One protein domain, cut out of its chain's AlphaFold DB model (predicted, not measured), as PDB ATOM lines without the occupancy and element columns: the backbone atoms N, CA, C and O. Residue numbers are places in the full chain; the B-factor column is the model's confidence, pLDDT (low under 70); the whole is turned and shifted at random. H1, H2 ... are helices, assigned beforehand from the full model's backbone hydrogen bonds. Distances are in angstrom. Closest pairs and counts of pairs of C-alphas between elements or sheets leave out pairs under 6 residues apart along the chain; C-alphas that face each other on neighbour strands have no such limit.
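Overview. This is residues 39 to 145 and 167 to 255 of the 273 residues of an uncharacterized protein of Batrachochytrium salamandrivorans (UniProt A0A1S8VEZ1). The model is a long V of helices that meet near one end: one arm is the long helix H3 with H1 and H2 following each other along its length, and the other arm is the helical hairpin of H4 and H5. The hairpin meets H3 near the end of H3 that holds residues 130 to 142, and from there the two arms spread apart. The printed part has 196 residues, with five named helices in the order H1, H2, H3, H4, H5 and no named strand; the class is all helix. The whole is extended, with a radius of gyration of the C-alphas of 25.9 A, and flat, spanning 83 by 48 by 24 A.

Arrangement. H1, residues 39 to 60, touches H3, residues 90 to 143, along residues 117 to 139 of H3 alone. Their closest C-alphas, those of Lys 52 and Arg 128, are 5.6 A apart, and they run opposite ways at a shallow tilt of 16 degrees. H2, residues 63 to 84, is apart from H1 and forms a helical hairpin with H3, touching residues 93 to 114 of H3 alone. The closest C-alphas of H2 and H3 are those of Thr 72 and Trp 107, 4.8 A apart; the tilt is a shallow 31 degrees, opposite ways. H3 is the hub, touching four other helices. H4, residues 167 to 205, touches H3 with residues 167 to 174 alone, at residues 141 to 142 of H3; the closest C-alphas, those of Asn 141 and Ile 170, are 6.1 A apart. These two run opposite ways at a tilt of 36 degrees, only just steep. H5, residues 209 to 249, touches H3 with residues 238 to 243 alone, at residues 130 to 137 of H3, the same way at a steep tilt of 50 degrees; the closest C-alphas, those of Lys 134 and Tyr 242, are 6.4 A apart. H4 and H5 form a hairpin at a shallow tilt of 21 degrees, with the C-alphas of Ala 182 and Ala 236 closest at 4.7 A. H4 and H5 are each apart from H1 and H2. In H1, H2, H3, H4 and H5 every backbone O i to N i+4 pair is within hydrogen-bond range.

Along the chain. H1 begins at C-alpha 39, (-39.611, -4.138, 5.225), and measures 31.2 A from first to last C-alpha; H2 measures 31.4 A. H3 measures 78.2 A, from C-alpha 90 at (-52.373, 53.062, 53.500) to C-alpha 143. H4 measures 56.3 A, and H5 58.2 A, ending at C-alpha 249, (-53.281, -2.236, 7.214).

Size, cuts and confidence. The C-alphas farthest apart, those of Thr 89 and Gln 255, are 83.7 A apart. Residues 146 to 166 are not printed, and C-alphas 145 and 167 are 6.9 A apart across this cut. The links H1 to H2, H2 to H3 and H4 to H5 are tight. The mean pLDDT of the printed part is 93.1, and residues 254 to 255 are under 70.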
ATOM      1  N   GLU A  39     -40.844  -4.929   5.281       89.88
ATOM      2  CA  GLU A  39     -39.611  -4.138   5.225       89.88
ATOM      3  C   GLU A  39     -39.882  -2.703   4.741       89.88
ATOM      4  O   GLU A  39     -39.428  -1.747   5.373       89.88
ATOM      5  N   ASP A  40     -40.710  -2.534   3.703       92.06
ATOM      6  CA  ASP A  40     -41.164  -1.223   3.224       92.06
ATOM      7  C   ASP A  40     -41.893  -0.445   4.332       92.06
ATOM      8  O   ASP A  40     -41.681   0.759   4.516       92.06
ATOM      9  N   LYS A  41     -42.730  -1.132   5.121       94.25
ATOM     10  CA  LYS A  41     -43.461  -0.506   6.227       94.25
ATOM     11  C   LYS A  41     -42.538  -0.081   7.366       94.25
ATOM     12  O   LYS A  41     -42.761   0.976   7.957       94.25
ATOM     13  N   ILE A  42     -41.500  -0.862   7.665       94.31
ATOM     14  CA  ILE A  42     -40.470  -0.478   8.638       94.31
ATOM     15  C   ILE A  42     -39.770   0.801   8.169       94.31
ATOM     16  O   ILE A  42     -39.699   1.756   8.939       94.31
ATOM     17  N   GLN A  43     -39.354   0.882   6.902       95.81
ATOM     18  CA  GLN A  43     -38.708   2.084   6.357       95.81
ATOM     19  C   GLN A  43     -39.616   3.326   6.422       95.81
ATOM     20  O   GLN A  43     -39.167   4.415   6.796       95.81
ATOM     21  N   GLU A  44     -40.910   3.176   6.108       96.31
ATOM     22  CA  GLU A  44     -41.911   4.243   6.260       96.31
ATOM     23  C   GLU A  44     -41.980   4.738   7.719       96.31
ATOM     24  O   GLU A  44     -41.944   5.946   7.986       96.31
ATOM     25  N   LEU A  45     -42.045   3.804   8.674       96.44
ATOM     26  CA  LEU A  45     -42.121   4.114  10.100       96.44
ATOM     27  C   LEU A  45     -40.827   4.734  10.632       96.44
ATOM     28  O   LEU A  45     -40.906   5.658  11.437       96.44
ATOM     29  N   GLU A  46     -39.651   4.304  10.175       95.94
ATOM     30  CA  GLU A  46     -38.360   4.893  10.553       95.94
ATOM     31  C   GLU A  46     -38.250   6.359  10.109       95.94
ATOM     32  O   GLU A  46     -37.835   7.230  10.884       95.94
ATOM     33  N   ALA A  47     -38.680   6.667   8.881       95.69
ATOM     34  CA  ALA A  47     -38.727   8.042   8.389       95.69
ATOM     35  C   ALA A  47     -39.680   8.908   9.235       95.69
ATOM     36  O   ALA A  47     -39.360  10.047   9.613       95.69
ATOM     37  N   TYR A  48     -40.840   8.354   9.592       94.25
ATOM     38  CA  TYR A  48     -41.795   9.019  10.470       94.25
ATOM     39  C   TYR A  48     -41.254   9.197  11.900       94.25
ATOM     40  O   TYR A  48     -41.369  10.289  12.466       94.25
ATOM     41  N   TYR A  49     -40.592   8.182  12.462       93.44
ATOM     42  CA  TYR A  49     -39.939   8.224  13.772       93.44
ATOM     43  C   TYR A  49     -38.916   9.357  13.832       93.44
ATOM     44  O   TYR A  49     -38.974  10.194  14.735       93.44
ATOM     45  N   LYS A  50     -38.037   9.451  12.826       93.81
ATOM     46  CA  LYS A  50     -37.029  10.515  12.734       93.81
ATOM     47  C   LYS A  50     -37.671  11.903  12.733       93.81
ATOM     48  O   LYS A  50     -37.252  12.786  13.481       93.81
ATOM     49  N   THR A  51     -38.753  12.072  11.973       92.88
ATOM     50  CA  THR A  51     -39.525  13.326  11.935       92.88
ATOM     51  C   THR A  51     -40.086  13.689  13.317       92.88
ATOM     52  O   THR A  51     -40.040  14.850  13.735       92.88
ATOM     53  N   LYS A  52     -40.596  12.703  14.068       89.38
ATOM     54  CA  LYS A  52     -41.095  12.910  15.436       89.38
ATOM     55  C   LYS A  52     -39.983  13.197  16.431       89.38
ATOM     56  O   LYS A  52     -40.152  14.077  17.273       89.38
ATOM     57  N   GLN A  53     -38.845  12.521  16.319       91.56
ATOM     58  CA  GLN A  53     -37.680  12.770  17.158       91.56
ATOM     59  C   GLN A  53     -37.176  14.210  16.995       91.56
ATOM     60  O   GLN A  53     -36.952  14.896  17.989       91.56
ATOM     61  N   GLU A  54     -37.084  14.709  15.763       91.00
ATOM     62  CA  GLU A  54     -36.719  16.105  15.504       91.00
ATOM     63  C   GLU A  54     -37.742  17.096  16.076       91.00
ATOM     64  O   GLU A  54     -37.363  18.137  16.618       91.00
ATOM     65  N   ALA A  55     -39.039  16.786  15.985       88.06
ATOM     66  CA  ALA A  55     -40.087  17.614  16.575       88.06
ATOM     67  C   ALA A  55     -39.975  17.673  18.109       88.06
ATOM     68  O   ALA A  55     -40.062  18.759  18.680       88.06
ATOM     69  N   VAL A  56     -39.723  16.535  18.766       89.38
ATOM     70  CA  VAL A  56     -39.479  16.455  20.217       89.38
ATOM     71  C   VAL A  56     -38.271  17.305  20.611       89.38
ATOM     72  O   VAL A  56     -38.399  18.146  21.491       89.38
ATOM     73  N   LEU A  57     -37.139  17.177  19.908       88.38
ATOM     74  CA  LEU A  57     -35.924  17.958  20.187       88.38
ATOM     75  C   LEU A  57     -36.133  19.471  20.025       88.38
ATOM     76  O   LEU A  57     -35.556  20.273  20.761       88.38
ATOM     77  N   LYS A  58     -36.956  19.885  19.054       87.44
ATOM     78  CA  LYS A  58     -37.331  21.298  18.874       87.44
ATOM     79  C   LYS A  58     -38.237  21.785  20.003       87.44
ATOM     80  O   LYS A  58     -38.101  22.931  20.428       87.44
ATOM     81  N   LEU A  59     -39.153  20.937  20.467       85.12
ATOM     82  CA  LEU A  59     -40.069  21.255  21.557       85.12
ATOM     83  C   LEU A  59     -39.355  21.289  22.907       85.12
ATOM     84  O   LEU A  59     -39.612  22.203  23.663       85.12
ATOM     85  N   GLU A  60     -38.413  20.395  23.196       82.50
ATOM     86  CA  GLU A  60     -37.699  20.327  24.485       82.50
ATOM     87  C   GLU A  60     -37.051  21.665  24.909       82.50
ATOM     88  O   GLU A  60     -36.880  21.960  26.092       82.50
ATOM     89  N   ARG A  61     -36.772  22.545  23.943       85.25
ATOM     90  CA  ARG A  61     -36.243  23.892  24.172       85.25
ATOM     91  C   ARG A  61     -37.339  24.865  24.629       85.25
ATOM     92  O   ARG A  61     -37.841  25.687  23.859       85.25
ATOM     93  N   PHE A  62     -37.672  24.826  25.920       87.69
ATOM     94  CA  PHE A  62     -38.628  25.744  26.562       87.69
ATOM     95  C   PHE A  62     -37.998  26.898  27.351       87.69
ATOM     96  O   PHE A  62     -38.716  27.607  28.056       87.69
ATOM     97  N   GLU A  63     -36.695  27.144  27.191       89.38
ATOM     98  CA  GLU A  63     -35.914  28.103  27.992       89.38
ATOM     99  C   GLU A  63     -36.599  29.462  28.184       89.38
ATOM    100  O   GLU A  63     -36.637  29.996  29.290       89.38
ATOM    101  N   ASN A  64     -37.194  30.019  27.125       92.00
ATOM    102  CA  ASN A  64     -37.876  31.312  27.197       92.00
ATOM    103  C   ASN A  64     -39.153  31.267  28.051       92.00
ATOM    104  O   ASN A  64     -39.418  32.205  28.802       92.00
ATOM    105  N   ALA A  65     -39.945  30.196  27.946       92.94
ATOM    106  CA  ALA A  65     -41.163  30.031  28.737       92.94
ATOM    107  C   ALA A  65     -40.828  29.757  30.209       92.94
ATOM    108  O   ALA A  65     -41.432  30.366  31.089       92.94
ATOM    109  N   GLU A  66     -39.821  28.919  30.469       94.00
ATOM    110  CA  GLU A  66     -39.324  28.661  31.823       94.00
ATOM    111  C   GLU A  66     -38.753  29.919  32.471       94.00
ATOM    112  O   GLU A  66     -39.097  30.242  33.605       94.00
ATOM    113  N   ARG A  67     -37.909  30.666  31.750       96.31
ATOM    114  CA  ARG A  67     -37.341  31.920  32.251       96.31
ATOM    115  C   ARG A  67     -38.449  32.914  32.581       96.31
ATOM    116  O   ARG A  67     -38.409  33.524  33.642       96.31
ATOM    117  N   LYS A  68     -39.455  33.050  31.713       96.25
ATOM    118  CA  LYS A  68     -40.587  33.955  31.950       96.25
ATOM    119  C   LYS A  68     -41.409  33.544  33.174       96.25
ATOM    120  O   LYS A  68     -41.739  34.413  33.979       96.25
ATOM    121  N   GLU A  69     -41.717  32.257  33.334       97.69
ATOM    122  CA  GLU A  69     -42.424  31.742  34.516       97.69
ATOM    123  C   GLU A  69     -41.623  32.015  35.796       97.69
ATOM    124  O   GLU A  69     -42.159  32.625  36.717       97.69
ATOM    125  N   ARG A  70     -40.321  31.702  35.811       97.38
ATOM    126  CA  ARG A  70     -39.455  31.946  36.976       97.38
ATOM    127  C   ARG A  70     -39.340  33.427  37.322       97.38
ATOM    128  O   ARG A  70     -39.427  33.786  38.493       97.38
ATOM    129  N   THR A  71     -39.153  34.293  36.326       98.12
ATOM    130  CA  THR A  71     -39.037  35.743  36.547       98.12
ATOM    131  C   THR A  71     -40.331  36.319  37.113       98.12
ATOM    132  O   THR A  71     -40.296  37.035  38.109       98.12
ATOM    133  N   THR A  72     -41.478  35.992  36.514       97.25
ATOM    134  CA  THR A  72     -42.784  36.487  36.986       97.25
ATOM    135  C   THR A  72     -43.135  35.949  38.372       97.25
ATOM    136  O   THR A  72     -43.611  36.708  39.214       97.25
ATOM    137  N   LYS A  73     -42.799  34.683  38.655       97.81
ATOM    138  CA  LYS A  73     -42.918  34.083  39.989       97.81
ATOM    139  C   LYS A  73     -42.078  34.821  41.033       97.81
ATOM    140  O   LYS A  73     -42.595  35.178  42.083       97.81
ATOM    141  N   SER A  74     -40.811  35.098  40.727       98.06
ATOM    142  CA  SER A  74     -39.900  35.811  41.632       98.06
ATOM    143  C   SER A  74     -40.390  37.231  41.956       98.06
ATOM    144  O   SER A  74     -40.360  37.654  43.111       98.06
ATOM    145  N   ILE A  75     -40.919  37.956  40.959       97.94
ATOM    146  CA  ILE A  75     -41.524  39.285  41.165       97.94
ATOM    147  C   ILE A  75     -42.739  39.186  42.096       97.94
ATOM    148  O   ILE A  75     -42.856  39.969  43.038       97.94
ATOM    149  N   MET A  76     -43.626  38.216  41.854       97.50
ATOM    150  CA  MET A  76     -44.798  37.968  42.695       97.50
ATOM    151  C   MET A  76     -44.394  37.673  44.149       97.50
ATOM    152  O   MET A  76     -44.919  38.311  45.060       97.50
ATOM    153  N   GLU A  77     -43.439  36.764  44.361       96.00
ATOM    154  CA  GLU A  77     -42.931  36.397  45.691       96.00
ATOM    155  C   GLU A  77     -42.286  37.599  46.400       96.00
ATOM    156  O   GLU A  77     -42.567  37.847  47.570       96.00
ATOM    157  N   THR A  78     -41.500  38.407  45.679       97.69
ATOM    158  CA  THR A  78     -40.859  39.617  46.227       97.69
ATOM    159  C   THR A  78     -41.892  40.633  46.718       97.69
ATOM    160  O   THR A  78     -41.763  41.174  47.817       97.69
ATOM    161  N   LEU A  79     -42.944  40.876  45.930       96.50
ATOM    162  CA  LEU A  79     -44.031  41.790  46.300       96.50
ATOM    163  C   LEU A  79     -44.841  41.266  47.493       96.50
ATOM    164  O   LEU A  79     -45.250  42.042  48.358       96.50
ATOM    165  N   GLU A  80     -45.061  39.951  47.567       94.00
ATOM    166  CA  GLU A  80     -45.740  39.316  48.697       94.00
ATOM    167  C   GLU A  80     -44.912  39.416  49.989       94.00
ATOM    168  O   GLU A  80     -45.450  39.697  51.062       94.00
ATOM    169  N   GLU A  81     -43.593  39.233  49.901       95.56
ATOM    170  CA  GLU A  81     -42.682  39.457  51.022       95.56
ATOM    171  C   GLU A  81     -42.663  40.921  51.466       95.56
ATOM    172  O   GLU A  81     -42.682  41.194  52.667       95.56
ATOM    173  N   GLU A  82     -42.653  41.874  50.531       95.25
ATOM    174  CA  GLU A  82     -42.709  43.298  50.863       95.25
ATOM    175  C   GLU A  82     -44.014  43.655  51.584       95.25
ATOM    176  O   GLU A  82     -43.978  44.332  52.610       95.25
ATOM    177  N   LEU A  83     -45.153  43.118  51.136       93.38
ATOM    178  CA  LEU A  83     -46.442  43.270  51.821       93.38
ATOM    179  C   LEU A  83     -46.427  42.740  53.262       93.38
ATOM    180  O   LEU A  83     -47.111  43.300  54.122       93.38
ATOM    181  N   LYS A  84     -45.653  41.683  53.538       94.12
ATOM    182  CA  LYS A  84     -45.487  41.101  54.882       94.12
ATOM    183  C   LYS A  84     -44.522  41.901  55.766       94.12
ATOM    184  O   LYS A  84     -44.583  41.778  56.990       94.12
ATOM    185  N   LYS A  85     -43.628  42.712  55.187       92.38
ATOM    186  CA  LYS A  85     -42.625  43.491  55.931       92.38
ATOM    187  C   LYS A  85     -43.232  44.750  56.556       92.38
ATOM    188  O   LYS A  85     -43.364  45.768  55.894       92.38
ATOM    189  N   GLY A  86     -43.480  44.701  57.867       81.06
ATOM    190  CA  GLY A  86     -43.670  45.881  58.722       81.06
ATOM    191  C   GLY A  86     -44.877  46.781  58.394       81.06
ATOM    192  O   GLY A  86     -45.715  46.450  57.555       81.06
ATOM    193  N   PRO A  87     -45.021  47.914  59.107       85.62
ATOM    194  CA  PRO A  87     -46.109  48.854  58.875       85.62
ATOM    195  C   PRO A  87     -45.887  49.655  57.583       85.62
ATOM    196  O   PRO A  87     -44.906  50.380  57.439       85.62
ATOM    197  N   HIS A  88     -46.852  49.564  56.669       91.75
ATOM    198  CA  HIS A  88     -46.933  50.379  55.453       91.75
ATOM    199  C   HIS A  88     -47.938  51.516  55.630       91.75
ATOM    200  O   HIS A  88     -48.950  51.357  56.319       91.75
ATOM    201  N   THR A  89     -47.720  52.642  54.950       95.00
ATOM    202  CA  THR A  89     -48.778  53.652  54.788       95.00
ATOM    203  C   THR A  89     -49.950  53.054  54.000       95.00
ATOM    204  O   THR A  89     -49.767  52.115  53.220       95.00
ATOM    205  N   LYS A  90     -51.173  53.575  54.193       93.75
ATOM    206  CA  LYS A  90     -52.373  53.062  53.500       93.75
ATOM    207  C   LYS A  90     -52.199  53.060  51.978       93.75
ATOM    208  O   LYS A  90     -52.476  52.043  51.345       93.75
ATOM    209  N   ASP A  91     -51.675  54.152  51.426       95.44
ATOM    210  CA  ASP A  91     -51.486  54.309  49.981       95.44
ATOM    211  C   ASP A  91     -50.438  53.334  49.437       95.44
ATOM    212  O   ASP A  91     -50.692  52.645  48.450       95.44
ATOM    213  N   ARG A  92     -49.299  53.183  50.132       94.50
ATOM    214  CA  ARG A  92     -48.261  52.211  49.753       94.50
ATOM    215  C   ARG A  92     -48.789  50.784  49.803       94.50
ATOM    216  O   ARG A  92     -48.529  50.001  48.897       94.50
ATOM    217  N   LYS A  93     -49.543  50.439  50.848       94.88
ATOM    218  CA  LYS A  93     -50.145  49.109  50.980       94.88
ATOM    219  C   LYS A  93     -51.102  48.818  49.823       94.88
ATOM    220  O   LYS A  93     -51.068  47.722  49.273       94.88
ATOM    221  N   LEU A  94     -51.941  49.787  49.453       96.12
ATOM    222  CA  LEU A  94     -52.887  49.640  48.348       96.12
ATOM    223  C   LEU A  94     -52.172  49.481  46.999       96.12
ATOM    224  O   LEU A  94     -52.564  48.632  46.196       96.12
ATOM    225  N   ASP A  95     -51.098  50.237  46.772       96.75
ATOM    226  CA  ASP A  95     -50.282  50.101  45.566       96.75
ATOM    227  C   ASP A  95     -49.573  48.738  45.495       96.75
ATOM    228  O   ASP A  95     -49.698  48.037  44.490       96.75
ATOM    229  N   LEU A  96     -48.941  48.289  46.586       96.06
ATOM    230  CA  LEU A  96     -48.304  46.967  46.664       96.06
ATOM    231  C   LEU A  96     -49.295  45.824  46.406       96.06
ATOM    232  O   LEU A  96     -48.971  44.887  45.680       96.06
ATOM    233  N   ILE A  97     -50.526  45.912  46.928       95.75
ATOM    234  CA  ILE A  97     -51.592  44.940  46.626       95.75
ATOM    235  C   ILE A  97     -51.906  44.940  45.124       95.75
ATOM    236  O   ILE A  97     -52.002  43.880  44.503       95.75
ATOM    237  N   LYS A  98     -52.040  46.120  44.507       97.38
ATOM    238  CA  LYS A  98     -52.325  46.243  43.070       97.38
ATOM    239  C   LYS A  98     -51.187  45.693  42.205       97.38
ATOM    240  O   LYS A  98     -51.458  45.108  41.156       97.38
ATOM    241  N   GLN A  99     -49.935  45.901  42.607       97.62
ATOM    242  CA  GLN A  99     -48.765  45.345  41.926       97.62
ATOM    243  C   GLN A  99     -48.693  43.824  42.096       97.62
ATOM    244  O   GLN A  99     -48.534  43.115  41.107       97.62
ATOM    245  N   SER A 100     -48.891  43.322  43.318       96.12
ATOM    246  CA  SER A 100     -48.893  41.888  43.628       96.12
ATOM    247  C   SER A 100     -49.961  41.140  42.823       96.12
ATOM    248  O   SER A 100     -49.651  40.146  42.172       96.12
ATOM    249  N   ASN A 101     -51.183  41.677  42.746       97.12
ATOM    250  CA  ASN A 101     -52.256  41.096  41.932       97.12
ATOM    251  C   ASN A 101     -51.903  41.046  40.437       97.12
ATOM    252  O   ASN A 101     -52.209  40.063  39.765       97.12
ATOM    253  N   ARG A 102     -51.242  42.084  39.903       98.00
ATOM    254  CA  ARG A 102     -50.769  42.079  38.509       98.00
ATOM    255  C   ARG A 102     -49.678  41.032  38.286       98.00
ATOM    256  O   ARG A 102     -49.791  40.246  37.352       98.00
ATOM    257  N   ALA A 103     -48.688  40.968  39.174       97.69
ATOM    258  CA  ALA A 103     -47.617  39.977  39.105       97.69
ATOM    259  C   ALA A 103     -48.146  38.535  39.202       97.69
ATOM    260  O   ALA A 103     -47.656  37.649  38.504       97.69
ATOM    261  N   PHE A 104     -49.176  38.302  40.022       97.56
ATOM    262  CA  PHE A 104     -49.851  37.010  40.116       97.56
ATOM    263  C   PHE A 104     -50.501  36.596  38.789       97.56
ATOM    264  O   PHE A 104     -50.308  35.464  38.341       97.56
ATOM    265  N   GLU A 105     -51.237  37.496  38.127       98.31
ATOM    266  CA  GLU A 105     -51.845  37.197  36.824       98.31
ATOM    267  C   GLU A 105     -50.787  36.990  35.724       98.31
ATOM    268  O   GLU A 105     -50.922  36.075  34.904       98.31
ATOM    269  N   ASP A 106     -49.693  37.756  35.746       98.12
ATOM    270  CA  ASP A 106     -48.562  37.563  34.829       98.12
ATOM    271  C   ASP A 106     -47.900  36.191  35.019       98.12
ATOM    272  O   ASP A 106     -47.663  35.471  34.040       98.12
ATOM    273  N   TRP A 107     -47.649  35.792  36.271       98.12
ATOM    274  CA  TRP A 107     -47.119  34.470  36.604       98.12
ATOM    275  C   TRP A 107     -48.063  33.354  36.165       98.12
ATOM    276  O   TRP A 107     -47.644  32.410  35.494       98.12
ATOM    277  N   LYS A 108     -49.355  33.475  36.473       98.00
ATOM    278  CA  LYS A 108     -50.382  32.508  36.077       98.00
ATOM    279  C   LYS A 108     -50.445  32.338  34.557       98.00
ATOM    280  O   LYS A 108     -50.528  31.208  34.069       98.00
ATOM    281  N   SER A 109     -50.355  33.434  33.807       98.00
ATOM    282  CA  SER A 109     -50.293  33.420  32.342       98.00
ATOM    283  C   SER A 109     -49.026  32.723  31.828       98.00
ATOM    284  O   SER A 109     -49.109  31.814  30.996       98.00
ATOM    285  N   ALA A 110     -47.853  33.070  32.371       96.94
ATOM    286  CA  ALA A 110     -46.584  32.438  32.012       96.94
ATOM    287  C   ALA A 110     -46.581  30.930  32.316       96.94
ATOM    288  O   ALA A 110     -46.193  30.123  31.469       96.94
ATOM    289  N   ARG A 111     -47.100  30.540  33.485       95.56
ATOM    290  CA  ARG A 111     -47.257  29.144  33.894       95.56
ATOM    291  C   ARG A 111     -48.187  28.382  32.958       95.56
ATOM    292  O   ARG A 111     -47.849  27.277  32.553       95.56
ATOM    293  N   LYS A 112     -49.326  28.958  32.558       97.25
ATOM    294  CA  LYS A 112     -50.242  28.327  31.590       97.25
ATOM    295  C   LYS A 112     -49.547  28.038  30.255       97.25
ATOM    296  O   LYS A 112     -49.719  26.957  29.702       97.25
ATOM    297  N   ILE A 113     -48.746  28.982  29.756       95.81
ATOM    298  CA  ILE A 113     -47.969  28.804  28.519       95.81
ATOM    299  C   ILE A 113     -46.945  27.674  28.676       95.81
ATOM    300  O   ILE A 113     -46.818  26.841  27.777       95.81
ATOM    301  N   LEU A 114     -46.227  27.632  29.804       94.38
ATOM    302  CA  LEU A 114     -45.262  26.572  30.093       94.38
ATOM    303  C   LEU A 114     -45.939  25.194  30.159       94.38
ATOM    304  O   LEU A 114     -45.471  24.263  29.510       94.38
ATOM    305  N   MET A 115     -47.073  25.082  30.855       92.81
ATOM    306  CA  MET A 115     -47.839  23.832  30.952       92.81
ATOM    307  C   MET A 115     -48.331  23.349  29.582       92.81
ATOM    308  O   MET A 115     -48.169  22.179  29.254       92.81
ATOM    309  N   ALA A 116     -48.875  24.240  28.745       93.31
ATOM    310  CA  ALA A 116     -49.328  23.878  27.396       93.31
ATOM    311  C   ALA A 116     -48.175  23.370  26.510       93.31
ATOM    312  O   ALA A 116     -48.329  22.446  25.709       93.31
ATOM    313  N   LYS A 117     -46.990  23.966  26.670       92.06
ATOM    314  CA  LYS A 117     -45.761  23.521  26.011       92.06
ATOM    315  C   LYS A 117     -45.326  22.135  26.490       92.06
ATOM    316  O   LYS A 117     -45.080  21.271  25.652       92.06
ATOM    317  N   GLN A 118     -45.302  21.906  27.800       91.19
ATOM    318  CA  GLN A 118     -44.999  20.597  28.386       91.19
ATOM    319  C   GLN A 118     -45.979  19.518  27.915       91.19
ATOM    320  O   GLN A 118     -45.550  18.443  27.513       91.19
ATOM    321  N   GLU A 119     -47.277  19.818  27.872       91.38
ATOM    322  CA  GLU A 119     -48.288  18.894  27.352       91.38
ATOM    323  C   GLU A 119     -48.038  18.548  25.876       91.38
ATOM    324  O   GLU A 119     -48.133  17.390  25.473       91.38
ATOM    325  N   THR A 120     -47.652  19.539  25.067       92.19
ATOM    326  CA  THR A 120     -47.298  19.319  23.658       92.19
ATOM    327  C   THR A 120     -46.070  18.413  23.523       92.19
ATOM    328  O   THR A 120     -46.063  17.524  22.672       92.19
ATOM    329  N   LEU A 121     -45.048  18.604  24.367       91.12
ATOM    330  CA  LEU A 121     -43.866  17.739  24.402       91.12
ATOM    331  C   LEU A 121     -44.232  16.304  24.786       91.12
ATOM    332  O   LEU A 121     -43.825  15.382  24.086       91.12
ATOM    333  N   ILE A 122     -45.036  16.121  25.837       88.19
ATOM    334  CA  ILE A 122     -45.503  14.800  26.283       88.19
ATOM    335  C   ILE A 122     -46.211  14.082  25.133       88.19
ATOM    336  O   ILE A 122     -45.816  12.978  24.772       88.19
ATOM    337  N   ARG A 123     -47.173  14.737  24.470       89.44
ATOM    338  CA  ARG A 123     -47.880  14.151  23.317       89.44
ATOM    339  C   ARG A 123     -46.932  13.785  22.171       89.44
ATOM    340  O   ARG A 123     -47.122  12.763  21.517       89.44
ATOM    341  N   ALA A 124     -45.915  14.604  21.904       89.69
ATOM    342  CA  ALA A 124     -44.924  14.314  20.869       89.69
ATOM    343  C   ALA A 124     -44.032  13.112  21.238       89.69
ATOM    344  O   ALA A 124     -43.744  12.278  20.377       89.69
ATOM    345  N   MET A 125     -43.635  12.992  22.507       88.94
ATOM    346  CA  MET A 125     -42.889  11.840  23.026       88.94
ATOM    347  C   MET A 125     -43.723  10.557  22.982       88.94
ATOM    348  O   MET A 125     -43.205   9.513  22.584       88.94
ATOM    349  N   GLU A 126     -45.011  10.630  23.319       88.50
ATOM    350  CA  GLU A 126     -45.941   9.504  23.192       88.50
ATOM    351  C   GLU A 126     -46.067   9.058  21.736       88.50
ATOM    352  O   GLU A 126     -45.887   7.880  21.441       88.50
ATOM    353  N   GLN A 127     -46.273   9.995  20.801       89.19
ATOM    354  CA  GLN A 127     -46.313   9.677  19.371       89.19
ATOM    355  C   GLN A 127     -45.030   9.002  18.890       89.19
ATOM    356  O   GLN A 127     -45.106   8.037  18.139       89.19
ATOM    357  N   ARG A 128     -43.859   9.484  19.319       92.06
ATOM    358  CA  ARG A 128     -42.575   8.851  18.990       92.06
ATOM    359  C   ARG A 128     -42.517   7.413  19.517       92.06
ATOM    360  O   ARG A 128     -42.188   6.510  18.758       92.06
ATOM    361  N   SER A 129     -42.887   7.213  20.781       90.00
ATOM    362  CA  SER A 129     -42.869   5.899  21.438       90.00
ATOM    363  C   SER A 129     -43.828   4.913  20.760       90.00
ATOM    364  O   SER A 129     -43.510   3.742  20.600       90.00
ATOM    365  N   TYR A 130     -44.984   5.380  20.279       91.88
ATOM    366  CA  TYR A 130     -45.915   4.537  19.522       91.88
ATOM    367  C   TYR A 130     -45.328   4.029  18.206       91.88
ATOM    368  O   TYR A 130     -45.563   2.883  17.829       91.88
ATOM    369  N   VAL A 131     -44.549   4.857  17.512       94.50
ATOM    370  CA  VAL A 131     -43.876   4.456  16.269       94.50
ATOM    371  C   VAL A 131     -42.780   3.439  16.558       94.50
ATOM    372  O   VAL A 131     -42.659   2.457  15.837       94.50
ATOM    373  N   GLU A 132     -42.034   3.634  17.642       94.75
ATOM    374  CA  GLU A 132     -41.008   2.696  18.105       94.75
ATOM    375  C   GLU A 132     -41.599   1.317  18.436       94.75
ATOM    376  O   GLU A 132     -41.090   0.301  17.970       94.75
ATOM    377  N   ILE A 133     -42.740   1.271  19.135       95.12
ATOM    378  CA  ILE A 133     -43.466   0.016  19.396       95.12
ATOM    379  C   ILE A 133     -43.899  -0.647  18.082       95.12
ATOM    380  O   ILE A 133     -43.744  -1.857  17.924       95.12
ATOM    381  N   LYS A 134     -44.430   0.136  17.133       96.25
ATOM    382  CA  LYS A 134     -44.831  -0.357  15.808       96.25
ATOM    383  C   LYS A 134     -43.658  -0.989  15.049       96.25
ATOM    384  O   LYS A 134     -43.825  -2.075  14.505       96.25
ATOM    385  N   ILE A 135     -42.491  -0.346  15.046       96.19
ATOM    386  CA  ILE A 135     -41.268  -0.893  14.440       96.19
ATOM    387  C   ILE A 135     -40.864  -2.191  15.146       96.19
ATOM    388  O   ILE A 135     -40.697  -3.208  14.480       96.19
ATOM    389  N   SER A 136     -40.808  -2.189  16.482       96.06
ATOM    390  CA  SER A 136     -40.420  -3.362  17.278       96.06
ATOM    391  C   SER A 136     -41.297  -4.587  17.001       96.06
ATOM    392  O   SER A 136     -40.764  -5.687  16.896       96.06
ATOM    393  N   ILE A 137     -42.614  -4.418  16.830       95.62
ATOM    394  CA  ILE A 137     -43.517  -5.520  16.454       95.62
ATOM    395  C   ILE A 137     -43.098  -6.146  15.118       95.62
ATOM    396  O   ILE A 137     -43.052  -7.370  14.997       95.62
ATOM    397  N   LEU A 138     -42.827  -5.313  14.108       95.44
ATOM    398  CA  LEU A 138     -42.479  -5.777  12.764       95.44
ATOM    399  C   LEU A 138     -41.073  -6.387  12.710       95.44
ATOM    400  O   LEU A 138     -40.875  -7.380  12.016       95.44
ATOM    401  N   GLU A 139     -40.109  -5.845  13.455       94.50
ATOM    402  CA  GLU A 139     -38.780  -6.449  13.583       94.50
ATOM    403  C   GLU A 139     -38.853  -7.825  14.248       94.50
ATOM    404  O   GLU A 139     -38.303  -8.787  13.719       94.50
ATOM    405  N   GLU A 140     -39.591  -7.944  15.355       93.75
ATOM    406  CA  GLU A 140     -39.816  -9.221  16.035       93.75
ATOM    407  C   GLU A 140     -40.531 -10.220  15.107       93.75
ATOM    408  O   GLU A 140     -40.232 -11.414  15.114       93.75
ATOM    409  N   ASN A 141     -41.433  -9.732  14.244       93.38
ATOM    410  CA  ASN A 141     -42.080 -10.556  13.225       93.38
ATOM    411  C   ASN A 141     -41.073 -11.126  12.214       93.38
ATOM    412  O   ASN A 141     -41.153 -12.309  11.897       93.38
ATOM    413  N   ILE A 142     -40.128 -10.312  11.728       89.94
ATOM    414  CA  ILE A 142     -39.048 -10.754  10.828       89.94
ATOM    415  C   ILE A 142     -38.126 -11.753  11.536       89.94
ATOM    416  O   ILE A 142     -37.770 -12.772  10.951       89.94
ATOM    417  N   GLU A 143     -37.756 -11.491  12.790       89.69
ATOM    418  CA  GLU A 143     -36.847 -12.343  13.571       89.69
ATOM    419  C   GLU A 143     -37.428 -13.735  13.864       89.69
ATOM    420  O   GLU A 143     -36.676 -14.700  13.983       89.69
ATOM    421  N   GLN A 144     -38.756 -13.863  13.940       87.69
ATOM    422  CA  GLN A 144     -39.444 -15.146  14.116       87.69
ATOM    423  C   GLN A 144     -39.681 -15.915  12.802       87.69
ATOM    424  O   GLN A 144     -40.252 -17.011  12.836       87.69
ATOM    425  N   GLN A 145     -39.286 -15.372  11.645       83.25
ATOM    426  CA  GLN A 145     -39.424 -16.093  10.379       83.25
ATOM    427  C   GLN A 145     -38.440 -17.270  10.326       83.25
ATOM    428  O   GLN A 145     -37.273 -17.114  10.685       83.25
ATOM    429  N   PRO A 167     -45.241 -14.503   7.650       87.12
ATOM    430  CA  PRO A 167     -45.332 -13.227   8.361       87.12
ATOM    431  C   PRO A 167     -46.719 -12.943   8.952       87.12
ATOM    432  O   PRO A 167     -46.841 -12.422  10.063       87.12
ATOM    433  N   ARG A 168     -47.781 -13.338   8.240       88.56
ATOM    434  CA  ARG A 168     -49.155 -13.218   8.732       88.56
ATOM    435  C   ARG A 168     -49.408 -14.131   9.930       88.56
ATOM    436  O   ARG A 168     -50.008 -13.680  10.901       88.56
ATOM    437  N   GLU A 169     -48.993 -15.392   9.860       89.06
ATOM    438  CA  GLU A 169     -49.186 -16.358  10.952       89.06
ATOM    439  C   GLU A 169     -48.422 -15.946  12.216       89.06
ATOM    440  O   GLU A 169     -48.951 -16.045  13.325       89.06
ATOM    441  N   ILE A 170     -47.203 -15.425  12.049       91.81
ATOM    442  CA  ILE A 170     -46.402 -14.864  13.143       91.81
ATOM    443  C   ILE A 170     -47.125 -13.664  13.757       91.81
ATOM    444  O   ILE A 170     -47.293 -13.616  14.973       91.81
ATOM    445  N   LEU A 171     -47.641 -12.737  12.939       92.75
ATOM    446  CA  LEU A 171     -48.372 -11.573  13.451       92.75
ATOM    447  C   LEU A 171     -49.647 -11.993  14.199       92.75
ATOM    448  O   LEU A 171     -49.962 -11.436  15.247       92.75
ATOM    449  N   GLU A 172     -50.377 -12.994  13.698       92.31
ATOM    450  CA  GLU A 172     -51.555 -13.555  14.372       92.31
ATOM    451  C   GLU A 172     -51.199 -14.155  15.745       92.31
ATOM    452  O   GLU A 172     -51.938 -13.948  16.714       92.31
ATOM    453  N   ARG A 173     -50.047 -14.830  15.862       94.00
ATOM    454  CA  ARG A 173     -49.531 -15.343  17.140       94.00
ATOM    455  C   ARG A 173     -49.150 -14.217  18.099       94.00
ATOM    456  O   ARG A 173     -49.634 -14.212  19.229       94.00
ATOM    457  N   GLN A 174     -48.377 -13.237  17.627       95.00
ATOM    458  CA  GLN A 174     -47.975 -12.058  18.400       95.00
ATOM    459  C   GLN A 174     -49.189 -11.297  18.949       95.00
ATOM    460  O   GLN A 174     -49.207 -10.904  20.111       95.00
ATOM    461  N   ILE A 175     -50.257 -11.135  18.152       95.00
ATOM    462  CA  ILE A 175     -51.522 -10.552  18.630       95.00
ATOM    463  C   ILE A 175     -52.076 -11.359  19.812       95.00
ATOM    464  O   ILE A 175     -52.502 -10.774  20.808       95.00
ATOM    465  N   GLY A 176     -52.103 -12.689  19.701       94.88
ATOM    466  CA  GLY A 176     -52.592 -13.569  20.761       94.88
ATOM    467  C   GLY A 176     -51.795 -13.439  22.060       94.88
ATOM    468  O   GLY A 176     -52.399 -13.360  23.129       94.88
ATOM    469  N   GLU A 177     -50.468 -13.384  21.956       96.25
ATOM    470  CA  GLU A 177     -49.542 -13.227  23.082       96.25
ATOM    471  C   GLU A 177     -49.680 -11.842  23.722       96.25
ATOM    472  O   GLU A 177     -50.118 -11.743  24.867       96.25
ATOM    473  N   PHE A 178     -49.469 -10.763  22.961       96.62
ATOM    474  CA  PHE A 178     -49.526  -9.397  23.491       96.62
ATOM    475  C   PHE A 178     -50.873  -9.064  24.132       96.62
ATOM    476  O   PHE A 178     -50.930  -8.367  25.142       96.62
ATOM    477  N   CYS A 179     -51.984  -9.536  23.555       97.00
ATOM    478  CA  CYS A 179     -53.303  -9.275  24.123       97.00
ATOM    479  C   CYS A 179     -53.581 -10.085  25.391       97.00
ATOM    480  O   CYS A 179     -54.335  -9.609  26.241       97.00
ATOM    481  N   ARG A 180     -53.007 -11.287  25.519       97.62
ATOM    482  CA  ARG A 180     -53.091 -12.077  26.750       97.62
ATOM    483  C   ARG A 180     -52.253 -11.430  27.845       97.62
ATOM    484  O   ARG A 180     -52.799 -11.137  28.901       97.62
ATOM    485  N   ASP A 181     -51.002 -11.091  27.545       97.25
ATOM    486  CA  ASP A 181     -50.102 -10.417  28.483       97.25
ATOM    487  C   ASP A 181     -50.704  -9.097  28.972       97.25
ATOM    488  O   ASP A 181     -50.724  -8.815  30.168       97.25
ATOM    489  N   ALA A 182     -51.292  -8.310  28.066       96.88
ATOM    490  CA  ALA A 182     -51.990  -7.081  28.422       96.88
ATOM    491  C   ALA A 182     -53.159  -7.315  29.393       96.88
ATOM    492  O   ALA A 182     -53.394  -6.490  30.278       96.88
ATOM    493  N   ALA A 183     -53.911  -8.406  29.225       97.56
ATOM    494  CA  ALA A 183     -55.025  -8.750  30.102       97.56
ATOM    495  C   ALA A 183     -54.533  -9.219  31.479       97.56
ATOM    496  O   ALA A 183     -55.027  -8.728  32.496       97.56
ATOM    497  N   ASP A 184     -53.532 -10.098  31.504       97.62
ATOM    498  CA  ASP A 184     -52.965 -10.663  32.729       97.62
ATOM    499  C   ASP A 184     -52.266  -9.579  33.566       97.62
ATOM    500  O   ASP A 184     -52.537  -9.437  34.762       97.62
ATOM    501  N   LEU A 185     -51.443  -8.735  32.930       96.81
ATOM    502  CA  LEU A 185     -50.800  -7.593  33.585       96.81
ATOM    503  C   LEU A 185     -51.836  -6.587  34.098       96.81
ATOM    504  O   LEU A 185     -51.693  -6.065  35.202       96.81
ATOM    505  N   SER A 186     -52.894  -6.316  33.326       95.81
ATOM    506  CA  SER A 186     -53.967  -5.403  33.745       95.81
ATOM    507  C   SER A 186     -54.702  -5.927  34.981       95.81
ATOM    508  O   SER A 186     -54.963  -5.163  35.912       95.81
ATOM    509  N   ALA A 187     -54.989  -7.232  35.035       96.19
ATOM    510  CA  ALA A 187     -55.583  -7.865  36.207       96.19
ATOM    511  C   ALA A 187     -54.676  -7.715  37.441       96.19
ATOM    512  O   ALA A 187     -55.124  -7.203  38.468       96.19
ATOM    513  N   ALA A 188     -53.387  -8.042  37.305       94.69
ATOM    514  CA  ALA A 188     -52.409  -7.882  38.381       94.69
ATOM    515  C   ALA A 188     -52.279  -6.420  38.851       94.69
ATOM    516  O   ALA A 188     -52.208  -6.145  40.050       94.69
ATOM    517  N   ASN A 189     -52.290  -5.465  37.916       93.88
ATOM    518  CA  ASN A 189     -52.220  -4.042  38.233       93.88
ATOM    519  C   ASN A 189     -53.458  -3.558  38.997       93.88
ATOM    520  O   ASN A 189     -53.329  -2.792  39.950       93.88
ATOM    521  N   ASN A 190     -54.652  -4.031  38.631       93.06
ATOM    522  CA  ASN A 190     -55.883  -3.703  39.350       93.06
ATOM    523  C   ASN A 190     -55.857  -4.220  40.795       93.06
ATOM    524  O   ASN A 190     -56.216  -3.479  41.714       93.06
ATOM    525  N   ASP A 191     -55.380  -5.447  41.013       92.69
ATOM    526  CA  ASP A 191     -55.241  -6.018  42.356       92.69
ATOM    527  C   ASP A 191     -54.243  -5.224  43.211       92.69
ATOM    528  O   ASP A 191     -54.515  -4.899  44.375       92.69
ATOM    529  N   LEU A 192     -53.106  -4.837  42.625       91.62
ATOM    530  CA  LEU A 192     -52.116  -3.996  43.296       91.62
ATOM    531  C   LEU A 192     -52.663  -2.608  43.622       91.62
ATOM    532  O   LEU A 192     -52.441  -2.123  44.731       91.62
ATOM    533  N   ASN A 193     -53.419  -1.997  42.711       91.69
ATOM    534  CA  ASN A 193     -54.034  -0.691  42.926       91.69
ATOM    535  C   ASN A 193     -54.979  -0.709  44.143       91.69
ATOM    536  O   ASN A 193     -54.915   0.167  45.006       91.69
ATOM    537  N   VAL A 194     -55.790  -1.764  44.297       93.19
ATOM    538  CA  VAL A 194     -56.621  -1.960  45.501       93.19
ATOM    539  C   VAL A 194     -55.759  -2.049  46.765       93.19
ATOM    540  O   VAL A 194     -56.111  -1.479  47.803       93.19
ATOM    541  N   GLY A 195     -54.621  -2.743  46.695       91.69
ATOM    542  CA  GLY A 195     -53.644  -2.817  47.781       91.69
ATOM    543  C   GLY A 195     -53.055  -1.452  48.156       91.69
ATOM    544  O   GLY A 195     -53.033  -1.110  49.341       91.69
ATOM    545  N   VAL A 196     -52.641  -0.657  47.163       92.88
ATOM    546  CA  VAL A 196     -52.113   0.709  47.336       92.88
ATOM    547  C   VAL A 196     -53.136   1.594  48.047       92.88
ATOM    548  O   VAL A 196     -52.823   2.148  49.100       92.88
ATOM    549  N   TYR A 197     -54.385   1.627  47.567       92.62
ATOM    550  CA  TYR A 197     -55.457   2.411  48.194       92.62
ATOM    551  C   TYR A 197     -55.734   2.001  49.645       92.62
ATOM    552  O   TYR A 197     -56.002   2.837  50.512       92.62
ATOM    553  N   ARG A 198     -55.671   0.700  49.952       94.25
ATOM    554  CA  ARG A 198     -55.809   0.229  51.339       94.25
ATOM    555  C   ARG A 198     -54.639   0.690  52.205       94.25
ATOM    556  O   ARG A 198     -54.857   1.045  53.365       94.25
ATOM    557  N   PHE A 199     -53.422   0.686  51.660       93.12
ATOM    558  CA  PHE A 199     -52.225   1.140  52.362       93.12
ATOM    559  C   PHE A 199     -52.262   2.648  52.636       93.12
ATOM    560  O   PHE A 199     -51.963   3.050  53.763       93.12
ATOM    561  N   ASP A 200     -52.725   3.459  51.679       92.25
ATOM    562  CA  ASP A 200     -52.991   4.896  51.868       92.25
ATOM    563  C   ASP A 200     -53.867   5.134  53.095       92.25
ATOM    564  O   ASP A 200     -53.497   5.855  54.024       92.25
ATOM    565  N   GLY A 201     -54.983   4.404  53.178       93.25
ATOM    566  CA  GLY A 201     -55.886   4.491  54.318       93.25
ATOM    567  C   GLY A 201     -55.236   4.119  55.659       93.25
ATOM    568  O   GLY A 201     -55.692   4.574  56.709       93.25
ATOM    569  N   VAL A 202     -54.192   3.284  55.686       95.19
ATOM    570  CA  VAL A 202     -53.429   2.983  56.915       95.19
ATOM    571  C   VAL A 202     -52.475   4.128  57.257       95.19
ATOM    572  O   VAL A 202     -52.397   4.523  58.426       95.19
ATOM    573  N   VAL A 203     -51.773   4.677  56.263       92.94
ATOM    574  CA  VAL A 203     -50.870   5.824  56.445       92.94
ATOM    575  C   VAL A 203     -51.637   7.025  56.995       92.94
ATOM    576  O   VAL A 203     -51.211   7.612  57.992       92.94
ATOM    577  N   ASP A 204     -52.800   7.332  56.423       93.12
ATOM    578  CA  ASP A 204     -53.617   8.488  56.801       93.12
ATOM    579  C   ASP A 204     -54.188   8.388  58.217       93.12
ATOM    580  O   ASP A 204     -54.230   9.372  58.958       93.12
ATOM    581  N   ARG A 205     -54.581   7.181  58.640       95.12
ATOM    582  CA  ARG A 205     -55.086   6.939  60.003       95.12
ATOM    583  C   ARG A 205     -53.977   6.915  61.058       95.12
ATOM    584  O   ARG A 205     -54.272   6.983  62.256       95.12
ATOM    585  N   THR A 206     -52.710   6.811  60.659       95.50
ATOM    586  CA  THR A 206     -51.589   6.701  61.599       95.50
ATOM    587  C   THR A 206     -51.250   8.061  62.212       95.50
ATOM    588  O   THR A 206     -50.611   8.909  61.596       95.50
ATOM    589  N   LYS A 207     -51.627   8.247  63.483       95.81
ATOM    590  CA  LYS A 207     -51.357   9.480  64.247       95.81
ATOM    591  C   LYS A 207     -49.913   9.604  64.743       95.81
ATOM    592  O   LYS A 207     -49.450  10.711  64.992       95.81
ATOM    593  N   ASN A 208     -49.205   8.485  64.926       96.00
ATOM    594  CA  ASN A 208     -47.824   8.507  65.411       96.00
ATOM    595  C   ASN A 208     -46.879   8.975  64.286       96.00
ATOM    596  O   ASN A 208     -46.791   8.288  63.268       96.00
ATOM    597  N   PRO A 209     -46.139  10.086  64.457       91.25
ATOM    598  CA  PRO A 209     -45.343  10.675  63.382       91.25
ATOM    599  C   PRO A 209     -44.160   9.795  62.953       91.25
ATOM    600  O   PRO A 209     -43.897   9.681  61.759       91.25
ATOM    601  N   LYS A 210     -43.488   9.120  63.897       94.62
ATOM    602  CA  LYS A 210     -42.371   8.212  63.592       94.62
ATOM    603  C   LYS A 210     -42.853   7.013  62.772       94.62
ATOM    604  O   LYS A 210     -42.307   6.727  61.713       94.62
ATOM    605  N   ARG A 211     -43.938   6.372  63.216       93.81
ATOM    606  CA  ARG A 211     -44.551   5.242  62.504       93.81
ATOM    607  C   ARG A 211     -45.100   5.657  61.139       93.81
ATOM    608  O   ARG A 211     -44.966   4.916  60.174       93.81
ATOM    609  N   ARG A 212     -45.709   6.843  61.040       93.56
ATOM    610  CA  ARG A 212     -46.203   7.385  59.767       93.56
ATOM    611  C   ARG A 212     -45.064   7.578  58.768       93.56
ATOM    612  O   ARG A 212     -45.231   7.239  57.604       93.56
ATOM    613  N   PHE A 213     -43.914   8.076  59.218       93.50
ATOM    614  CA  PHE A 213     -42.733   8.228  58.370       93.50
ATOM    615  C   PHE A 213     -42.211   6.881  57.844       93.50
ATOM    616  O   PHE A 213     -41.941   6.751  56.652       93.50
ATOM    617  N   GLU A 214     -42.131   5.862  58.705       94.69
ATOM    618  CA  GLU A 214     -41.759   4.497  58.299       94.69
ATOM    619  C   GLU A 214     -42.738   3.933  57.252       94.69
ATOM    620  O   GLU A 214     -42.310   3.434  56.211       94.69
ATOM    621  N   LEU A 215     -44.048   4.095  57.472       94.31
ATOM    622  CA  LEU A 215     -45.082   3.673  56.522       94.31
ATOM    623  C   LEU A 215     -44.996   4.418  55.186       94.31
ATOM    624  O   LEU A 215     -45.120   3.783  54.146       94.31
ATOM    625  N   LEU A 216     -44.746   5.731  55.191       92.94
ATOM    626  CA  LEU A 216     -44.566   6.518  53.963       92.94
ATOM    627  C   LEU A 216     -43.376   6.021  53.134       92.94
ATOM    628  O   LEU A 216     -43.457   5.966  51.910       92.94
ATOM    629  N   SER A 217     -42.280   5.621  53.783       92.50
ATOM    630  CA  SER A 217     -41.127   5.029  53.095       92.50
ATOM    631  C   SER A 217     -41.497   3.717  52.393       92.50
ATOM    632  O   SER A 217     -41.189   3.532  51.213       92.50
ATOM    633  N   THR A 218     -42.216   2.827  53.083       92.81
ATOM    634  CA  THR A 218     -42.731   1.584  52.490       92.81
ATOM    635  C   THR A 218     -43.720   1.864  51.361       92.81
ATOM    636  O   THR A 218     -43.614   1.259  50.298       92.81
ATOM    637  N   TRP A 219     -44.637   2.810  51.561       92.62
ATOM    638  CA  TRP A 219     -45.616   3.219  50.560       92.62
ATOM    639  C   TRP A 219     -44.950   3.702  49.272       92.62
ATOM    640  O   TRP A 219     -45.275   3.206  48.200       92.62
ATOM    641  N   ASN A 220     -43.950   4.583  49.376       91.06
ATOM    642  CA  ASN A 220     -43.211   5.088  48.218       91.06
ATOM    643  C   ASN A 220     -42.583   3.955  47.390       91.06
ATOM    644  O   ASN A 220     -42.567   4.026  46.164       91.06
ATOM    645  N   ARG A 221     -42.091   2.892  48.043       91.94
ATOM    646  CA  ARG A 221     -41.569   1.708  47.339       91.94
ATOM    647  C   ARG A 221     -42.673   0.961  46.599       91.94
ATOM    648  O   ARG A 221     -42.479   0.599  45.446       91.94
ATOM    649  N   ILE A 222     -43.820   0.744  47.242       91.06
ATOM    650  CA  ILE A 222     -44.964   0.061  46.622       91.06
ATOM    651  C   ILE A 222     -45.470   0.862  45.415       91.06
ATOM    652  O   ILE A 222     -45.651   0.291  44.346       91.06
ATOM    653  N   VAL A 223     -45.640   2.178  45.562       90.56
ATOM    654  CA  VAL A 223     -46.067   3.070  44.472       90.56
ATOM    655  C   VAL A 223     -45.078   3.055  43.313       90.56
ATOM    656  O   VAL A 223     -45.497   3.023  42.163       90.56
ATOM    657  N   TYR A 224     -43.774   3.037  43.597       91.62
ATOM    658  CA  TYR A 224     -42.757   2.905  42.557       91.62
ATOM    659  C   TYR A 224     -42.958   1.623  41.733       91.62
ATOM    660  O   TYR A 224     -43.064   1.707  40.513       91.62
ATOM    661  N   PHE A 225     -43.101   0.465  42.389       90.06
ATOM    662  CA  PHE A 225     -43.361  -0.803  41.695       90.06
ATOM    663  C   PHE A 225     -44.686  -0.799  40.927       90.06
ATOM    664  O   PHE A 225     -44.737  -1.277  39.797       90.06
ATOM    665  N   HIS A 226     -45.743  -0.240  41.518       90.75
ATOM    666  CA  HIS A 226     -47.038  -0.092  40.858       90.75
ATOM    667  C   HIS A 226     -46.925   0.749  39.579       90.75
ATOM    668  O   HIS A 226     -47.447   0.357  38.544       90.75
ATOM    669  N   ASN A 227     -46.194   1.866  39.617       89.25
ATOM    670  CA  ASN A 227     -45.986   2.702  38.436       89.25
ATOM    671  C   ASN A 227     -45.192   1.966  37.351       89.25
ATOM    672  O   ASN A 227     -45.540   2.071  36.181       89.25
ATOM    673  N   THR A 228     -44.169   1.188  37.718       91.50
ATOM    674  CA  THR A 228     -43.448   0.341  36.756       91.50
ATOM    675  C   THR A 228     -44.380  -0.679  36.104       91.50
ATOM    676  O   THR A 228     -44.395  -0.787  34.883       91.50
ATOM    677  N   LEU A 229     -45.202  -1.382  36.891       93.00
ATOM    678  CA  LEU A 229     -46.170  -2.334  36.349       93.00
ATOM    679  C   LEU A 229     -47.193  -1.651  35.433       93.00
ATOM    680  O   LEU A 229     -47.535  -2.194  34.388       93.00
ATOM    681  N   PHE A 230     -47.670  -0.464  35.803       93.12
ATOM    682  CA  PHE A 230     -48.604   0.302  34.986       93.12
ATOM    683  C   PHE A 230     -48.026   0.640  33.601       93.12
ATOM    684  O   PHE A 230     -48.735   0.521  32.600       93.12
ATOM    685  N   GLU A 231     -46.745   1.007  33.519       91.00
ATOM    686  CA  GLU A 231     -46.080   1.238  32.231       91.00
ATOM    687  C   GLU A 231     -45.963  -0.053  31.402       91.00
ATOM    688  O   GLU A 231     -46.225  -0.026  30.199       91.00
ATOM    689  N   GLU A 232     -45.675  -1.199  32.029       93.94
ATOM    690  CA  GLU A 232     -45.666  -2.508  31.348       93.94
ATOM    691  C   GLU A 232     -47.058  -2.895  30.818       93.94
ATOM    692  O   GLU A 232     -47.198  -3.346  29.679       93.94
ATOM    693  N   VAL A 233     -48.120  -2.649  31.599       94.50
ATOM    694  CA  VAL A 233     -49.513  -2.831  31.150       94.50
ATOM    695  C   VAL A 233     -49.787  -1.981  29.914       94.50
ATOM    696  O   VAL A 233     -50.330  -2.483  28.926       94.50
ATOM    697  N   LYS A 234     -49.417  -0.694  29.954       93.19
ATOM    698  CA  LYS A 234     -49.607   0.237  28.836       93.19
ATOM    699  C   LYS A 234     -48.857  -0.249  27.596       93.19
ATOM    700  O   LYS A 234     -49.432  -0.266  26.509       93.19
ATOM    701  N   LEU A 235     -47.612  -0.698  27.758       92.69
ATOM    702  CA  LEU A 235     -46.799  -1.238  26.673       92.69
ATOM    703  C   LEU A 235     -47.449  -2.475  26.037       92.69
ATOM    704  O   LEU A 235     -47.619  -2.511  24.816       92.69
ATOM    705  N   ALA A 236     -47.871  -3.453  26.841       95.19
ATOM    706  CA  ALA A 236     -48.531  -4.664  26.353       95.19
ATOM    707  C   ALA A 236     -49.856  -4.346  25.630       95.19
ATOM    708  O   ALA A 236     -50.132  -4.877  24.550       95.19
ATOM    709  N   GLN A 237     -50.659  -3.418  26.165       95.50
ATOM    710  CA  GLN A 237     -51.893  -2.949  25.522       95.50
ATOM    711  C   GLN A 237     -51.627  -2.255  24.181       95.50
ATOM    712  O   GLN A 237     -52.336  -2.512  23.200       95.50
ATOM    713  N   CYS A 238     -50.604  -1.398  24.118       94.69
ATOM    714  CA  CYS A 238     -50.159  -0.767  22.880       94.69
ATOM    715  C   CYS A 238     -49.729  -1.822  21.860       94.69
ATOM    716  O   CYS A 238     -50.210  -1.786  20.729       94.69
ATOM    717  N   LYS A 239     -48.908  -2.802  22.261       95.75
ATOM    718  CA  LYS A 239     -48.489  -3.901  21.382       95.75
ATOM    719  C   LYS A 239     -49.685  -4.680  20.828       95.75
ATOM    720  O   LYS A 239     -49.833  -4.801  19.617       95.75
ATOM    721  N   CYS A 240     -50.606  -5.107  21.694       96.50
ATOM    722  CA  CYS A 240     -51.849  -5.775  21.296       96.50
ATOM    723  C   CYS A 240     -52.669  -4.948  20.288       96.50
ATOM    724  O   CYS A 240     -53.197  -5.486  19.311       96.50
ATOM    725  N   THR A 241     -52.795  -3.640  20.523       96.31
ATOM    726  CA  THR A 241     -53.565  -2.732  19.661       96.31
ATOM    727  C   THR A 241     -52.896  -2.565  18.301       96.31
ATOM    728  O   THR A 241     -53.539  -2.764  17.271       96.31
ATOM    729  N   TYR A 242     -51.600  -2.261  18.278       95.94
ATOM    730  CA  TYR A 242     -50.877  -1.979  17.042       95.94
ATOM    731  C   TYR A 242     -50.657  -3.213  16.175       95.94
ATOM    732  O   TYR A 242     -50.779  -3.113  14.957       95.94
ATOM    733  N   SER A 243     -50.452  -4.393  16.762       94.81
ATOM    734  CA  SER A 243     -50.403  -5.628  15.975       94.81
ATOM    735  C   SER A 243     -51.735  -5.903  15.260       94.81
ATOM    736  O   SER A 243     -51.747  -6.324  14.104       94.81
ATOM    737  N   LYS A 244     -52.878  -5.585  15.892       94.19
ATOM    738  CA  LYS A 244     -54.201  -5.650  15.237       94.19
ATOM    739  C   LYS A 244     -54.369  -4.592  14.148       94.19
ATOM    740  O   LYS A 244     -54.987  -4.881  13.124       94.19
ATOM    741  N   GLU A 245     -53.844  -3.382  14.350       94.56
ATOM    742  CA  GLU A 245     -53.816  -2.350  13.306       94.56
ATOM    743  C   GLU A 245     -53.041  -2.829  12.080       94.56
ATOM    744  O   GLU A 245     -53.590  -2.787  10.981       94.56
ATOM    745  N   PHE A 246     -51.841  -3.388  12.258       93.81
ATOM    746  CA  PHE A 246     -51.055  -3.944  11.155       93.81
ATOM    747  C   PHE A 246     -51.797  -5.036  10.391       93.81
ATOM    748  O   PHE A 246     -51.809  -5.032   9.162       93.81
ATOM    749  N   GLN A 247     -52.497  -5.928  11.093       91.19
ATOM    750  CA  GLN A 247     -53.313  -6.946  10.438       91.19
ATOM    751  C   GLN A 247     -54.387  -6.330   9.519       91.19
ATOM    752  O   GLN A 247     -54.705  -6.893   8.470       91.19
ATOM    753  N   MET A 248     -54.953  -5.175   9.886       89.69
ATOM    754  CA  MET A 248     -55.891  -4.439   9.034       89.69
ATOM    755  C   MET A 248     -55.184  -3.693   7.898       89.69
ATOM    756  O   MET A 248     -55.651  -3.776   6.763       89.69
ATOM    757  N   GLU A 249     -54.079  -2.999   8.187       91.38
ATOM    758  CA  GLU A 249     -53.281  -2.236   7.214       91.38
ATOM    759  C   GLU A 249     -52.751  -3.138   6.089       91.38
ATOM    760  O   GLU A 249     -52.850  -2.779   4.917       91.38
ATOM    761  N   PHE A 250     -52.293  -4.348   6.420       88.75
ATOM    762  CA  PHE A 250     -51.840  -5.343   5.444       88.75
ATOM    763  C   PHE A 250     -52.984  -6.124   4.769       88.75
ATOM    764  O   PHE A 250     -52.747  -6.986   3.923       88.75
ATOM    765  N   GLY A 251     -54.248  -5.872   5.132       87.38
ATOM    766  CA  GLY A 251     -55.402  -6.585   4.575       87.38
ATOM    767  C   GLY A 251     -55.541  -8.042   5.048       87.38
ATOM    768  O   GLY A 251     -56.340  -8.811   4.502       87.38
ATOM    769  N   TRP A 252     -54.820  -8.434   6.096       87.62
ATOM    770  CA  TRP A 252     -54.762  -9.790   6.650       87.62
ATOM    771  C   TRP A 252     -55.892 -10.098   7.638       87.62
ATOM    772  O   TRP A 252     -55.688 -10.799   8.626       87.62
ATOM    773  N   MET A 253     -57.106  -9.588   7.391       77.50
ATOM    774  CA  MET A 253     -58.206  -9.722   8.351       77.50
ATOM    775  C   MET A 253     -58.439 -11.186   8.790       77.50
ATOM    776  O   MET A 253     -58.503 -12.075   7.926       77.50
ATOM    777  N   PRO A 254     -58.675 -11.427  10.097       64.81
ATOM    778  CA  PRO A 254     -59.059 -12.732  10.617       64.81
ATOM    779  C   PRO A 254     -60.275 -13.284   9.871       64.81
ATOM    780  O   PRO A 254     -61.239 -12.559   9.596       64.81
ATOM    781  N   GLN A 255     -60.277 -14.586   9.585       60.84
ATOM    782  CA  GLN A 255     -61.413 -15.241   8.925       60.84
ATOM    783  C   GLN A 255     -62.723 -15.079   9.729       60.84
ATOM    784  O   GLN A 255     -63.797 -14.933   9.142       60.84
TER     785      GLN A 255